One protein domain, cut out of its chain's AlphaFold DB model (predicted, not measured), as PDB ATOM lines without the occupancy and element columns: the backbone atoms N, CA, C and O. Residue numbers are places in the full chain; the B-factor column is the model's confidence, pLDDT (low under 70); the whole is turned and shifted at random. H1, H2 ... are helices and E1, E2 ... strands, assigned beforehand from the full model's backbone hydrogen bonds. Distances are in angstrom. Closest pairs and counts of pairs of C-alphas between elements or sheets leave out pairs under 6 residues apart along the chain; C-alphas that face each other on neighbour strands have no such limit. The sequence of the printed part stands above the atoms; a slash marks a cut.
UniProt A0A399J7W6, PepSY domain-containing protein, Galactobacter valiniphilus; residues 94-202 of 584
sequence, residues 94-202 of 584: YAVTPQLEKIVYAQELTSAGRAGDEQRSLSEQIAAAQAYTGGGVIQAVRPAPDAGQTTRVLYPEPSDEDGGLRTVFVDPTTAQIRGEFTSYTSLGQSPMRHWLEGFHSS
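AT A GLANCE: This is residues 94 to 202 of the 584 residues of the protein "PepSY domain-containing protein" of Galactobacter valiniphilus (UniProt A0A399J7W6). A strongly twisted sheet of four strands has the helix H3 slantwise over one face and the short helix H2 on the other. Beyond H2, H1 meets the first turn of H4, which reaches away from the sheet; a long loop, residues 110 to 121, leads from H2 to H3. The printed part has 109 residues, in the order H1 H2 H3 E1 E2 E3 E4 H4, of mixed class. The antiparallel sheet E1 - E2 - E3 - E4 is a meander, each strand the antiparallel neighbour of the one before. The whole is compact, radius of gyration of the C-alphas 14.0 A, spanning 43 by 30 by 18 A.

IN THESE COORDINATES: The strands are E1, residues 140 to 142, E2, 151 to 156, 16.9 A, E3, 165 to 170, 15.5 A, and E4, 177 to 183, 16.0 A. The helices are H3, residues 122 to 133, 16.7 A, H2, 106 to 109, H1, 97 to 104, from C-alpha 97 at (228.484, 222.032, 251.139), and H4, 191 to 202, 15.9 A, to C-alpha 202 at (216.391, 234.475, 251.518).

HOW THE PARTS SIT: Hairpins join E1 and E2 (N 142 and O 152, 2.9 A), E2 and E3 (N 153 and O 168, 3.0 A), and E3 and E4 (N 167 and O 181, 2.9 A), these atoms within hydrogen-bond range. H3 is on the sheet at a height of 8.4 A, its closest C-alphas to E3 being Ala 129 and Val 168, 6.3 A. H2, on the opposite face, has a height of 7.9 A; C-alphas 108 and 178, its closest to E4, are 5.1 A apart. H4 only grazes the sheet, with residues 191 to 194. With residues 192 to 193 alone it touches H1, the C-alphas of Thr 97 and Arg 193 closest at 5.8 A; they run opposite ways at a shallow tilt of 34 degrees, only just short of steep. H1 and H3 are apart. Every O i to N i+4 pair is within range in H3 and H4, 2 of 4 in H1; H2 is too short for one.

THE WHOLE: The two C-alphas farthest apart, Glu 118 and Ser 202, are 44.2 A apart. The printed part has no cut; the link from H2 to H3 is long. Mean pLDDT of the printed part is 92.2, and Ser 186 is under 70.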
ATOM      1  N   TYR A  94     225.551 225.806 254.825       95.69
ATOM      2  CA  TYR A  94     226.212 226.213 253.581       95.69
ATOM      3  C   TYR A  94     227.735 226.009 253.652       95.69
ATOM      4  O   TYR A  94     228.330 225.437 252.748       95.69
ATOM      5  N   ALA A  95     228.381 226.371 254.765       95.00
ATOM      6  CA  ALA A  95     229.834 226.247 254.926       95.00
ATOM      7  C   ALA A  95     230.379 224.803 254.855       95.00
ATOM      8  O   ALA A  95     231.594 224.635 254.765       95.00
ATOM      9  N   VAL A  96     229.524 223.771 254.898       94.75
ATOM     10  CA  VAL A  96     229.916 222.358 254.716       94.75
ATOM     11  C   VAL A  96     229.483 221.763 253.369       94.75
ATOM     12  O   VAL A  96     229.741 220.582 253.116       94.75
ATOM     13  N   THR A  97     228.864 222.541 252.469       94.12
ATOM     14  CA  THR A  97     228.484 222.032 251.139       94.12
ATOM     15  C   THR A  97     229.663 221.492 250.333       94.12
ATOM     16  O   THR A  97     229.491 220.409 249.785       94.12
ATOM     17  N   PRO A  98     230.885 222.073 250.327       91.62
ATOM     18  CA  PRO A  98     231.973 221.552 249.491       91.62
ATOM     19  C   PRO A  98     232.524 220.186 249.948       91.62
ATOM     20  O   PRO A  98     233.329 219.573 249.242       91.62
ATOM     21  N   GLN A  99     232.115 219.704 251.130       93.94
ATOM     22  CA  GLN A  99     232.302 218.323 251.585       93.94
ATOM     23  C   GLN A  99     231.124 217.438 251.171       93.94
ATOM     24  O   GLN A  99     231.343 216.339 250.667       93.94
ATOM     25  N   LEU A 100     229.889 217.911 251.367       94.25
ATOM     26  CA  LEU A 100     228.674 217.164 251.034       94.25
ATOM     27  C   LEU A 100     228.538 216.933 249.521       94.25
ATOM     28  O   LEU A 100     228.199 215.831 249.106       94.25
ATOM     29  N   GLU A 101     228.862 217.927 248.690       93.94
ATOM     30  CA  GLU A 101     228.825 217.836 247.223       93.94
ATOM     31  C   GLU A 101     229.705 216.695 246.702       93.94
ATOM     32  O   GLU A 101     229.292 215.958 245.816       93.94
ATOM     33  N   LYS A 102     230.874 216.475 247.315       92.19
ATOM     34  CA  LYS A 102     231.810 215.391 246.961       92.19
ATOM     35  C   LYS A 102     231.338 213.993 247.372       92.19
ATOM     36  O   LYS A 102     231.998 213.017 247.035       92.19
ATOM     37  N   ILE A 103     230.247 213.902 248.132       95.25
ATOM     38  CA  ILE A 103     229.618 212.649 248.559       95.25
ATOM     39  C   ILE A 103     228.328 212.429 247.761       95.25
ATOM     40  O   ILE A 103     228.109 211.339 247.246       95.25
ATOM     41  N   VAL A 104     227.495 213.470 247.641       96.62
ATOM     42  CA  VAL A 104     226.201 213.433 246.940       96.62
ATOM     43  C   VAL A 104     226.379 213.339 245.426       96.62
ATOM     44  O   VAL A 104     225.714 212.525 244.800       96.62
ATOM     45  N   TYR A 105     227.308 214.114 244.861       96.69
ATOM     46  CA  TYR A 105     227.627 214.140 243.429       96.69
ATOM     47  C   TYR A 105     229.000 213.513 243.156       96.69
ATOM     48  O   TYR A 105     229.794 214.002 242.349       96.69
ATOM     49  N   ALA A 106     229.343 212.463 243.911       95.62
ATOM     50  CA  ALA A 106     230.638 211.800 243.787       95.62
ATOM     51  C   ALA A 106     230.849 211.228 242.374       95.62
ATOM     52  O   ALA A 106     231.960 211.277 241.848       95.62
ATOM     53  N   GLN A 107     229.787 210.714 241.748       95.94
ATOM     54  CA  GLN A 107     229.836 210.118 240.416       95.94
ATOM     55  C   GLN A 107     230.157 211.166 239.336       95.94
ATOM     56  O   GLN A 107     231.025 210.934 238.497       95.94
ATOM     57  N   GLU A 108     229.502 212.324 239.394       96.38
ATOM     58  CA  GLU A 108     229.583 213.411 238.418       96.38
ATOM     59  C   GLU A 108     230.852 214.249 238.593       96.38
ATOM     60  O   GLU A 108     231.442 214.691 237.611       96.38
ATOM     61  N   LEU A 109     231.296 214.471 239.834       94.75
ATOM     62  CA  LEU A 109     232.450 215.322 240.143       94.75
ATOM     63  C   LEU A 109     233.800 214.587 240.118       94.75
ATOM     64  O   LEU A 109     234.834 215.255 240.177       94.75
ATOM     65  N   THR A 110     233.817 213.248 240.060       94.50
ATOM     66  CA  THR A 110     235.061 212.456 240.082       94.50
ATOM     67  C   THR A 110     235.097 211.368 239.012       94.50
ATOM     68  O   THR A 110     234.098 210.701 238.726       94.50
ATOM     69  N   SER A 111     236.280 211.191 238.434       93.19
ATOM     70  CA  SER A 111     236.642 210.170 237.445       93.19
ATOM     71  C   SER A 111     237.533 209.096 238.078       93.19
ATOM     72  O   SER A 111     237.980 209.227 239.217       93.19
ATOM     73  N   ALA A 112     237.784 208.002 237.354       90.44
ATOM     74  CA  ALA A 112     238.630 206.911 237.860       90.44
ATOM     75  C   ALA A 112     240.147 207.182 237.735       90.44
ATOM     76  O   ALA A 112     240.948 206.463 238.340       90.44
ATOM     77  N   GLY A 113     240.531 208.191 236.946       89.44
ATOM     78  CA  GLY A 113     241.918 208.587 236.713       89.44
ATOM     79  C   GLY A 113     242.585 209.263 237.913       89.44
ATOM     80  O   GLY A 113     241.960 209.615 238.915       89.44
ATOM     81  N   ARG A 114     243.900 209.443 237.812       89.00
ATOM     82  CA  ARG A 114     244.770 210.043 238.830       89.00
ATOM     83  C   ARG A 114     245.545 211.219 238.249       89.00
ATOM     84  O   ARG A 114     245.799 211.288 237.052       89.00
ATOM     85  N   ALA A 115     245.965 212.149 239.103       83.94
ATOM     86  CA  ALA A 115     246.777 213.285 238.678       83.94
ATOM     87  C   ALA A 115     248.092 212.812 238.017       83.94
ATOM     88  O   ALA A 115     248.962 212.264 238.692       83.94
ATOM     89  N   GLY A 116     248.214 213.040 236.706       82.31
ATOM     90  CA  GLY A 116     249.325 212.573 235.867       82.31
ATOM     91  C   GLY A 116     248.940 211.521 234.818       82.31
ATOM     92  O   GLY A 116     249.727 211.304 233.902       82.31
ATOM     93  N   ASP A 117     247.753 210.913 234.911       90.88
ATOM     94  CA  ASP A 117     247.244 209.987 233.892       90.88
ATOM     95  C   ASP A 117     246.921 210.729 232.577       90.88
ATOM     96  O   ASP A 117     246.523 211.900 232.580       90.88
ATOM     97  N   GLU A 118     247.081 210.038 231.445       92.94
ATOM     98  CA  GLU A 118     246.824 210.587 230.109       92.94
ATOM     99  C   GLU A 118     245.329 210.889 229.903       92.94
ATOM    100  O   GLU A 118     244.461 210.046 230.143       92.94
ATOM    101  N   GLN A 119     245.026 212.106 229.445       94.00
ATOM    102  CA  GLN A 119     243.668 212.541 229.120       94.00
ATOM    103  C   GLN A 119     243.437 212.516 227.609       94.00
ATOM    104  O   GLN A 119     244.328 212.842 226.824       94.00
ATOM    105  N   ARG A 120     242.202 212.214 227.205       95.88
ATOM    106  CA  ARG A 120     241.711 212.426 225.840       95.88
ATOM    107  C   ARG A 120     241.746 213.900 225.471       95.88
ATOM    108  O   ARG A 120     241.660 214.767 226.342       95.88
ATOM    109  N   SER A 121     241.803 214.192 224.175       96.06
ATOM    110  CA  SER A 121     241.704 215.567 223.690       96.06
ATOM    111  C   SER A 121     240.411 216.222 224.186       96.06
ATOM    112  O   SER A 121     239.365 215.576 224.282       96.06
ATOM    113  N   LEU A 122     240.455 217.522 224.489       96.56
ATOM    114  CA  LEU A 122     239.260 218.258 224.913       96.56
ATOM    115  C   LEU A 122     238.147 218.172 223.847       96.56
ATOM    116  O   LEU A 122     236.972 218.069 224.189       96.56
ATOM    117  N   SER A 123     238.525 218.095 222.569       96.38
ATOM    118  CA  SER A 123     237.640 217.806 221.439       96.38
ATOM    119  C   SER A 123     236.913 216.456 221.534       96.38
ATOM    120  O   SER A 123     235.710 216.423 221.299       96.38
ATOM    121  N   GLU A 124     237.576 215.354 221.912       97.00
ATOM    122  CA  GLU A 124     236.899 214.061 222.146       97.00
ATOM    123  C   GLU A 124     235.897 214.160 223.304       97.00
ATOM    124  O   GLU A 124     234.777 213.661 223.205       97.00
ATOM    125  N   GLN A 125     236.286 214.832 224.393       97.69
ATOM    126  CA  GLN A 125     235.456 214.971 225.591       97.69
ATOM    127  C   GLN A 125     234.190 215.805 225.315       97.69
ATOM    128  O   GLN A 125     233.094 215.433 225.736       97.69
ATOM    129  N   ILE A 126     234.315 216.903 224.560       97.12
ATOM    130  CA  ILE A 126     233.172 217.725 224.137       97.12
ATOM    131  C   ILE A 126     232.298 216.970 223.127       97.12
ATOM    132  O   ILE A 126     231.076 216.974 223.269       97.12
ATOM    133  N   ALA A 127     232.891 216.279 222.147       95.94
ATOM    134  CA  ALA A 127     232.139 215.501 221.163       95.94
ATOM    135  C   ALA A 127     231.301 214.386 221.820       95.94
ATOM    136  O   ALA A 127     230.160 214.158 221.419       95.94
ATOM    137  N   ALA A 128     231.818 213.739 222.873       96.88
ATOM    138  CA  ALA A 128     231.051 212.783 223.671       96.88
ATOM    139  C   ALA A 128     229.843 213.440 224.365       96.88
ATOM    140  O   ALA A 128     228.731 212.910 224.298       96.88
ATOM    141  N   ALA A 129     230.023 214.621 224.970       96.69
ATOM    142  CA  ALA A 129     228.923 215.372 225.580       96.69
ATOM    143  C   ALA A 129     227.866 215.809 224.549       96.69
ATOM    144  O   ALA A 129     226.677 215.785 224.857       96.69
ATOM    145  N   GLN A 130     228.271 216.175 223.331       94.12
ATOM    146  CA  GLN A 130     227.345 216.534 222.252       94.12
ATOM    147  C   GLN A 130     226.575 215.332 221.712       94.12
ATOM    148  O   GLN A 130     225.370 215.426 221.498       94.12
ATOM    149  N   ALA A 131     227.241 214.190 221.526       94.75
ATOM    150  CA  ALA A 131     226.575 212.949 221.138       94.75
ATOM    151  C   ALA A 131     225.517 212.526 222.174       94.75
ATOM    152  O   ALA A 131     224.473 211.993 221.806       94.75
ATOM    153  N   TYR A 132     225.760 212.817 223.457       95.38
ATOM    154  CA  TYR A 132     224.815 212.588 224.549       95.38
ATOM    155  C   TYR A 132     223.631 213.576 224.564       95.38
ATOM    156  O   TYR A 132     222.499 213.151 224.782       95.38
ATOM    157  N   THR A 133     223.847 214.870 224.289       92.19
ATOM    158  CA  THR A 133     222.765 215.882 224.257       92.19
ATOM    159  C   THR A 133     222.010 215.972 222.928       92.19
ATOM    160  O   THR A 133     221.060 216.744 222.824       92.19
ATOM    161  N   GLY A 134     222.414 215.217 221.903       89.81
ATOM    162  CA  GLY A 134     221.854 215.332 220.551       89.81
ATOM    163  C   GLY A 134     222.367 216.548 219.768       89.81
ATOM    164  O   GLY A 134     221.725 216.975 218.812       89.81
ATOM    165  N   GLY A 135     223.519 217.104 220.158       85.38
ATOM    166  CA  GLY A 135     224.150 218.245 219.492       85.38
ATOM    167  C   GLY A 135     223.630 219.609 219.952       85.38
ATOM    168  O   GLY A 135     223.514 220.514 219.129       85.38
ATOM    169  N   GLY A 136     223.310 219.769 221.240       86.00
ATOM    170  CA  GLY A 136     222.877 221.057 221.798       86.00
ATOM    171  C   GLY A 136     223.926 222.174 221.663       86.00
ATOM    172  O   GLY A 136     225.130 221.912 221.595       86.00
ATOM    173  N   VAL A 137     223.467 223.431 221.658       88.94
ATOM    174  CA  VAL A 137     224.342 224.618 221.623       88.94
ATOM    175  C   VAL A 137     225.098 224.738 222.945       88.94
ATOM    176  O   VAL A 137     224.487 224.825 224.009       88.94
ATOM    177  N   ILE A 138     226.430 224.743 222.882       92.19
ATOM    178  CA  ILE A 138     227.282 224.854 224.072       92.19
ATOM    179  C   ILE A 138     227.344 226.319 224.517       92.19
ATOM    180  O   ILE A 138     227.680 227.192 223.723       92.19
ATOM    181  N   GLN A 139     227.087 226.575 225.800       91.12
ATOM    182  CA  GLN A 139     227.215 227.898 226.419       91.12
ATOM    183  C   GLN A 139     228.566 228.095 227.119       91.12
ATOM    184  O   GLN A 139     229.066 229.215 227.166       91.12
ATOM    185  N   ALA A 140     229.180 227.033 227.652       93.75
ATOM    186  CA  ALA A 140     230.550 227.075 228.170       93.75
ATOM    187  C   ALA A 140     231.170 225.673 228.293       93.75
ATOM    188  O   ALA A 140     230.465 224.673 228.428       93.75
ATOM    189  N   VAL A 141     232.502 225.599 228.334       96.00
ATOM    190  CA  VAL A 141     233.245 224.383 228.710       96.00
ATOM    191  C   VAL A 141     234.232 224.693 229.828       96.00
ATOM    192  O   VAL A 141     234.995 225.655 229.749       96.00
ATOM    193  N   ARG A 142     234.269 223.836 230.852       96.31
ATOM    194  CA  ARG A 142     235.300 223.840 231.899       96.31
ATOM    195  C   ARG A 142     236.075 222.520 231.840       96.31
ATOM    196  O   ARG A 142     235.541 221.502 232.283       96.31
ATOM    197  N   PRO A 143     237.293 222.502 231.270       96.12
ATOM    198  CA  PRO A 143     238.136 221.310 231.224       96.12
ATOM    199  C   PRO A 143     238.451 220.764 232.622       96.12
ATOM    200  O   PRO A 143     238.569 221.530 233.582       96.12
ATOM    201  N   ALA A 144     238.639 219.450 232.722       95.12
ATOM    202  CA  ALA A 144     239.111 218.775 233.926       95.12
ATOM    203  C   ALA A 144     240.473 219.347 234.385       95.12
ATOM    204  O   ALA A 144     241.444 219.285 233.626       95.12
ATOM    205  N   PRO A 145     240.600 219.874 235.623       92.06
ATOM    206  CA  PRO A 145     241.879 220.402 236.115       92.06
ATOM    207  C   PRO A 145     242.960 219.327 236.308       92.06
ATOM    208  O   PRO A 145     244.149 219.634 236.267       92.06
ATOM    209  N   ASP A 146     242.543 218.079 236.532       93.25
ATOM    210  CA  ASP A 146     243.362 216.868 236.570       93.25
ATOM    211  C   ASP A 146     242.489 215.651 236.209       93.25
ATOM    212  O   ASP A 146     241.263 215.755 236.181       93.25
ATOM    213  N   ALA A 147     243.101 214.496 235.931       93.94
ATOM    214  CA  ALA A 147     242.390 213.328 235.403       93.94
ATOM    215  C   ALA A 147     241.492 212.581 236.421       93.94
ATOM    216  O   ALA A 147     240.760 211.675 236.018       93.94
ATOM    217  N   GLY A 148     241.519 212.952 237.708       94.31
ATOM    218  CA  GLY A 148     240.574 212.500 238.742       94.31
ATOM    219  C   GLY A 148     239.356 213.422 238.919       94.31
ATOM    220  O   GLY A 148     238.454 213.115 239.704       94.31
ATOM    221  N   GLN A 149     239.313 214.541 238.189       94.75
ATOM    222  CA  GLN A 149     238.162 215.434 238.063       94.75
ATOM    223  C   GLN A 149     237.536 215.322 236.667       94.75
ATOM    224  O   GLN A 149     238.170 214.890 235.709       94.75
ATOM    225  N   THR A 150     236.285 215.752 236.538       96.62
ATOM    226  CA  THR A 150     235.520 215.687 235.287       96.62
ATOM    227  C   THR A 150     235.531 217.003 234.511       96.62
ATOM    228  O   THR A 150     235.456 218.094 235.086       96.62
ATOM    229  N   THR A 151     235.578 216.899 233.181       97.38
ATOM    230  CA  THR A 151     235.290 218.021 232.278       97.38
ATOM    231  C   THR A 151     233.794 218.302 232.312       97.38
ATOM    232  O   THR A 151     232.981 217.381 232.370       97.38
ATOM    233  N   ARG A 152     233.428 219.581 232.271       97.19
ATOM    234  CA  ARG A 152     232.044 220.051 232.315       97.19
ATOM    235  C   ARG A 152     231.706 220.742 231.003       97.19
ATOM    236  O   ARG A 152     232.391 221.698 230.636       97.19
ATOM    237  N   VAL A 153     230.654 220.295 230.328       96.44
ATOM    238  CA  VAL A 153     230.086 220.974 229.156       96.44
ATOM    239  C   VAL A 153     228.723 221.520 229.559       96.44
ATOM    240  O   VAL A 153     227.862 220.762 230.003       96.44
ATOM    241  N   LEU A 154     228.572 222.841 229.485       94.75
ATOM    242  CA  LEU A 154     227.416 223.582 229.972       94.75
ATOM    243  C   LEU A 154     226.562 224.019 228.781       94.75
ATOM    244  O   LEU A 154     227.070 224.620 227.833       94.75
ATOM    245  N   TYR A 155     225.268 223.743 228.866       92.38
ATOM    246  CA  TYR A 155     224.245 224.082 227.882       92.38
ATOM    247  C   TYR A 155     223.168 224.962 228.548       92.38
ATOM    248  O   TYR A 155     222.978 224.856 229.766       92.38
ATOM    249  N   PRO A 156     222.438 225.802 227.794       88.75
ATOM    250  CA  PRO A 156     221.274 226.508 228.323       88.75
ATOM    251  C   PRO A 156     220.205 225.520 228.820       88.75
ATOM    252  O   PRO A 156     219.958 224.509 228.163       88.75
ATOM    253  N   GLU A 157     219.539 225.833 229.933       83.88
ATOM    254  CA  GLU A 157     218.357 225.109 230.434       83.88
ATOM    255  C   GLU A 157     217.149 226.073 230.408       83.88
ATOM    256  O   GLU A 157     216.915 226.793 231.379       83.88
ATOM    257  N   PRO A 158     216.387 226.176 229.296       73.31
ATOM    258  CA  PRO A 158     215.425 227.273 229.090       73.31
ATOM    259  C   PRO A 158     214.233 227.317 230.060       73.31
ATOM    260  O   PRO A 158     213.466 228.275 230.032       73.31
ATOM    261  N   SER A 159     214.047 226.278 230.876       76.56
ATOM    262  CA  SER A 159     213.005 226.182 231.905       76.56
ATOM    263  C   SER A 159     213.473 226.576 233.314       76.56
ATOM    264  O   SER A 159     212.699 226.427 234.257       76.56
ATOM    265  N   ASP A 160     214.720 227.023 233.483       80.12
ATOM    266  CA  ASP A 160     215.291 227.379 234.785       80.12
ATOM    267  C   ASP A 160     215.174 228.892 235.067       80.12
ATOM    268  O   ASP A 160     215.908 229.709 234.507       80.12
ATOM    269  N   GLU A 161     214.228 229.278 235.934       76.00
ATOM    270  CA  GLU A 161     213.977 230.688 236.294       76.00
ATOM    271  C   GLU A 161     215.124 231.333 237.101       76.00
ATOM    272  O   GLU A 161     215.241 232.559 237.115       76.00
ATOM    273  N   ASP A 162     215.987 230.533 237.742       74.00
ATOM    274  CA  ASP A 162     217.157 230.995 238.505       74.00
ATOM    275  C   ASP A 162     218.430 231.109 237.624       74.00
ATOM    276  O   ASP A 162     219.503 231.494 238.108       74.00
ATOM    277  N   GLY A 163     218.325 230.826 236.317       80.69
ATOM    278  CA  GLY A 163     219.417 230.941 235.342       80.69
ATOM    279  C   GLY A 163     220.424 229.786 235.380       80.69
ATOM    280  O   GLY A 163     221.587 229.961 235.000       80.69
ATOM    281  N   GLY A 164     220.010 228.619 235.873       88.25
ATOM    282  CA  GLY A 164     220.806 227.395 235.904       88.25
ATOM    283  C   GLY A 164     221.184 226.866 234.513       88.25
ATOM    284  O   GLY A 164     220.448 227.020 233.541       88.25
ATOM    285  N   LEU A 165     222.353 226.221 234.410       91.69
ATOM    286  CA  LEU A 165     222.879 225.663 233.158       91.69
ATOM    287  C   LEU A 165     222.988 224.139 233.225       91.69
ATOM    288  O   LEU A 165     223.669 223.594 234.104       91.69
ATOM    289  N   ARG A 166     222.396 223.436 232.257       94.12
ATOM    290  CA  ARG A 166     222.486 221.977 232.149       94.12
ATOM    291  C   ARG A 166     223.937 221.569 231.938       94.12
ATOM    292  O   ARG A 166     224.537 221.882 230.912       94.12
ATOM    293  N   THR A 167     224.527 220.896 232.919       96.25
ATOM    294  CA  THR A 167     225.950 220.548 232.896       96.25
ATOM    295  C   THR A 167     226.127 219.053 232.734       96.25
ATOM    296  O   THR A 167     225.778 218.288 233.629       96.25
ATOM    297  N   VAL A 168     226.720 218.649 231.613       97.19
ATOM    298  CA  VAL A 168     227.127 217.267 231.349       97.19
ATOM    299  C   VAL A 168     228.559 217.077 231.838       97.19
ATOM    300  O   VAL A 168     229.453 217.853 231.486       97.19
ATOM    301  N   PHE A 169     228.778 216.043 232.648       98.00
ATOM    302  CA  PHE A 169     230.075 215.716 233.235       98.00
ATOM    303  C   PHE A 169     230.724 214.557 232.478       98.00
ATOM    304  O   PHE A 169     230.113 213.503 232.297       98.00
ATOM    305  N   VAL A 170     231.973 214.743 232.054       98.31
ATOM    306  CA  VAL A 170     232.721 213.808 231.204       98.31
ATOM    307  C   VAL A 170     234.006 213.378 231.903       98.31
ATOM    308  O   VAL A 170     234.750 214.208 232.429       98.31
ATOM    309  N   ASP A 171     234.282 212.077 231.900       97.75
ATOM    310  CA  ASP A 171     235.553 211.517 232.354       97.75
ATOM    311  C   ASP A 171     236.667 211.852 231.343       97.75
ATOM    312  O   ASP A 171     236.569 211.448 230.180       97.75
ATOM    313  N   PRO A 172     237.739 212.560 231.737       97.25
ATOM    314  CA  PRO A 172     238.753 213.008 230.790       97.25
ATOM    315  C   PRO A 172     239.659 211.880 230.281       97.25
ATOM    316  O   PRO A 172     240.331 212.064 229.272       97.25
ATOM    317  N   THR A 173     239.693 210.715 230.937       96.69
ATOM    318  CA  THR A 173     240.535 209.571 230.531       96.69
ATOM    319  C   THR A 173     239.813 208.626 229.567       96.69
ATOM    320  O   THR A 173     240.423 208.068 228.653       96.69
ATOM    321  N   THR A 174     238.496 208.471 229.735       96.12
ATOM    322  CA  THR A 174     237.674 207.518 228.966       96.12
ATOM    323  C   THR A 174     236.674 208.169 228.011       96.12
ATOM    324  O   THR A 174     236.069 207.456 227.213       96.12
ATOM    325  N   ALA A 175     236.479 209.492 228.091       96.50
ATOM    326  CA  ALA A 175     235.412 210.247 227.421       96.50
ATOM    327  C   ALA A 175     233.982 209.741 227.728       96.50
ATOM    328  O   ALA A 175     233.035 210.068 227.017       96.50
ATOM    329  N   GLN A 176     233.800 208.956 228.797       97.25
ATOM    330  CA  GLN A 176     232.482 208.482 229.222       97.25
ATOM    331  C   GLN A 176     231.707 209.583 229.949       97.25
ATOM    332  O   GLN A 176     232.266 210.321 230.765       97.25
ATOM    333  N   ILE A 177     230.400 209.651 229.695       98.06
ATOM    334  CA  ILE A 177     229.493 210.516 230.453       98.06
ATOM    335  C   ILE A 177     229.346 209.951 231.864       98.06
ATOM    336  O   ILE A 177     229.015 208.782 232.054       98.06
ATOM    337  N   ARG A 178     229.615 210.795 232.857       97.75
ATOM    338  CA  ARG A 178     229.546 210.467 234.284       97.75
ATOM    339  C   ARG A 178     228.161 210.731 234.863       97.75
ATOM    340  O   ARG A 178     227.710 209.987 235.728       97.75
ATOM    341  N   GLY A 179     227.486 211.748 234.347       96.44
ATOM    342  CA  GLY A 179     226.127 212.145 234.694       96.44
ATOM    343  C   GLY A 179     225.882 213.591 234.277       96.44
ATOM    344  O   GLY A 179     226.716 214.199 233.598       96.44
ATOM    345  N   GLU A 180     224.755 214.150 234.698       95.50
ATOM    346  CA  GLU A 180     224.414 215.551 234.464       95.50
ATOM    347  C   GLU A 180     223.624 216.152 235.628       95.50
ATOM    348  O   GLU A 180     222.888 215.451 236.321       95.50
ATOM    349  N   PHE A 181     223.781 217.459 235.842       95.25
ATOM    350  CA  PHE A 181     222.908 218.254 236.708       95.25
ATOM    351  C   PHE A 181     222.936 219.734 236.314       95.25
ATOM    352  O   PHE A 181     223.882 220.204 235.678       95.25
ATOM    353  N   THR A 182     221.923 220.495 236.728       94.25
ATOM    354  CA  THR A 182     221.904 221.956 236.582       94.25
ATOM    355  C   THR A 182     222.963 222.596 237.481       94.25
ATOM    356  O   THR A 182     222.886 222.479 238.705       94.25
ATOM    357  N   SER A 183     223.966 223.253 236.895       91.94
ATOM    358  CA  SER A 183     224.963 224.027 237.642       91.94
ATOM    359  C   SER A 183     224.592 225.503 237.671       91.94
ATOM    360  O   SER A 183     224.195 226.066 236.654       91.94
ATOM    361  N   TYR A 184     224.826 226.150 238.809       88.88
ATOM    362  CA  TYR A 184     224.501 227.562 239.017       88.88
ATOM    363  C   TYR A 184     225.771 228.399 239.207       88.88
ATOM    364  O   TYR A 184     226.739 227.955 239.838       88.88
ATOM    365  N   THR A 185     225.748 229.647 238.727       77.69
ATOM    366  CA  THR A 185     226.844 230.643 238.778       77.69
ATOM    367  C   THR A 185     228.125 230.276 237.997       77.69
ATOM    368  O   THR A 185     228.393 229.122 237.649       77.69
ATOM    369  N   SER A 186     229.009 231.260 237.808       66.56
ATOM    370  CA  SER A 186     230.367 231.069 237.266       66.56
ATOM    371  C   SER A 186     231.267 230.158 238.121       66.56
ATOM    372  O   SER A 186     232.275 229.654 237.631       66.56
ATOM    373  N   LEU A 187     230.893 229.852 239.372       70.19
ATOM    374  CA  LEU A 187     231.569 228.835 240.189       70.19
ATOM    375  C   LEU A 187     231.077 227.407 239.895       70.19
ATOM    376  O   LEU A 187     231.797 226.450 240.165       70.19
ATOM    377  N   GLY A 188     229.914 227.240 239.251       79.12
ATOM    378  CA  GLY A 188     229.349 225.929 238.903       79.12
ATOM    379  C   GLY A 188     228.996 225.120 240.144       79.12
ATOM    380  O   GLY A 188     229.517 224.018 240.341       79.12
ATOM    381  N   GLN A 189     228.168 225.727 240.994       88.31
ATOM    382  CA  GLN A 189     227.598 225.119 242.189       88.31
ATOM    383  C   GLN A 189     226.606 224.020 241.805       88.31
ATOM    384  O   GLN A 189     225.880 224.174 240.823       88.31
ATOM    385  N   SER A 190     226.521 222.957 242.604       93.81
ATOM    386  CA  SER A 190     225.461 221.954 242.453       93.81
ATOM    387  C   SER A 190     224.080 222.479 242.888       93.81
ATOM    388  O   SER A 190     224.014 223.444 243.662       93.81
ATOM    389  N   PRO A 191     222.976 221.796 242.516       93.94
ATOM    390  CA  PRO A 191     221.637 222.115 243.015       93.94
ATOM    391  C   PRO A 191     221.545 222.143 244.548       93.94
ATOM    392  O   PRO A 191     220.860 222.994 245.107       93.94
ATOM    393  N   MET A 192     222.272 221.270 245.258       94.56
ATOM    394  CA  MET A 192     222.296 221.269 246.728       94.56
ATOM    395  C   MET A 192     222.972 222.517 247.317       94.56
ATOM    396  O   MET A 192     222.488 223.056 248.315       94.56
ATOM    397  N   ARG A 193     224.095 222.972 246.736       93.81
ATOM    398  CA  ARG A 193     224.787 224.181 247.213       93.81
ATOM    399  C   ARG A 193     223.978 225.432 246.880       93.81
ATOM    400  O   ARG A 193     223.785 226.250 247.775       93.81
ATOM    401  N   HIS A 194     223.419 225.509 245.673       93.19
ATOM    402  CA  HIS A 194     222.502 226.578 245.283       93.19
ATOM    403  C   HIS A 194     221.262 226.626 246.198       93.19
ATOM    404  O   HIS A 194     220.926 227.691 246.715       93.19
ATOM    405  N   TRP A 195     220.651 225.478 246.523       93.62
ATOM    406  CA  TRP A 195     219.507 225.432 247.444       93.62
ATOM    407  C   TRP A 195     219.849 225.945 248.850       93.62
ATOM    408  O   TRP A 195     219.092 226.714 249.450       93.62
ATOM    409  N   LEU A 196     221.020 225.579 249.383       95.25
ATOM    410  CA  LEU A 196     221.493 226.116 250.661       95.25
ATOM    411  C   LEU A 196     221.875 227.605 250.574       95.25
ATOM    412  O   LEU A 196     221.744 228.304 251.580       95.25
ATOM    413  N   GLU A 197     222.272 228.115 249.405       93.06
ATOM    414  CA  GLU A 197     222.491 229.548 249.170       93.06
ATOM    415  C   GLU A 197     221.175 230.330 249.178       93.06
ATOM    416  O   GLU A 197     221.049 231.312 249.914       93.06
ATOM    417  N   GLY A 198     220.164 229.867 248.437       92.62
ATOM    418  CA  GLY A 198     218.818 230.443 248.428       92.62
ATOM    419  C   GLY A 198     218.181 230.425 249.820       92.62
ATOM    420  O   GLY A 198     217.623 231.430 250.276       92.62
ATOM    421  N   PHE A 199     218.359 229.329 250.565       94.88
ATOM    422  CA  PHE A 199     217.877 229.217 251.938       94.88
ATOM    423  C   PHE A 199     218.664 230.096 252.930       94.88
ATOM    424  O   PHE A 199     218.063 230.682 253.830       94.88
ATOM    425  N   HIS A 200     219.981 230.267 252.774       95.19
ATOM    426  CA  HIS A 200     220.768 231.165 253.630       95.19
ATOM    427  C   HIS A 200     220.493 232.652 253.350       95.19
ATOM    428  O   HIS A 200     220.313 233.434 254.288       95.19
ATOM    429  N   SER A 201     220.420 233.034 252.074       91.75
ATOM    430  CA  SER A 201     220.247 234.419 251.615       91.75
ATOM    431  C   SER A 201     218.812 234.937 251.737       91.75
ATOM    432  O   SER A 201     218.619 236.128 251.989       91.75
ATOM    433  N   SER A 202     217.803 234.070 251.581       92.81
ATOM    434  CA  SER A 202     216.391 234.475 251.518       92.81
ATOM    435  C   SER A 202     215.399 233.557 252.244       92.81
ATOM    436  O   SER A 202     214.222 233.902 252.332       92.81
TER     437      SER A 202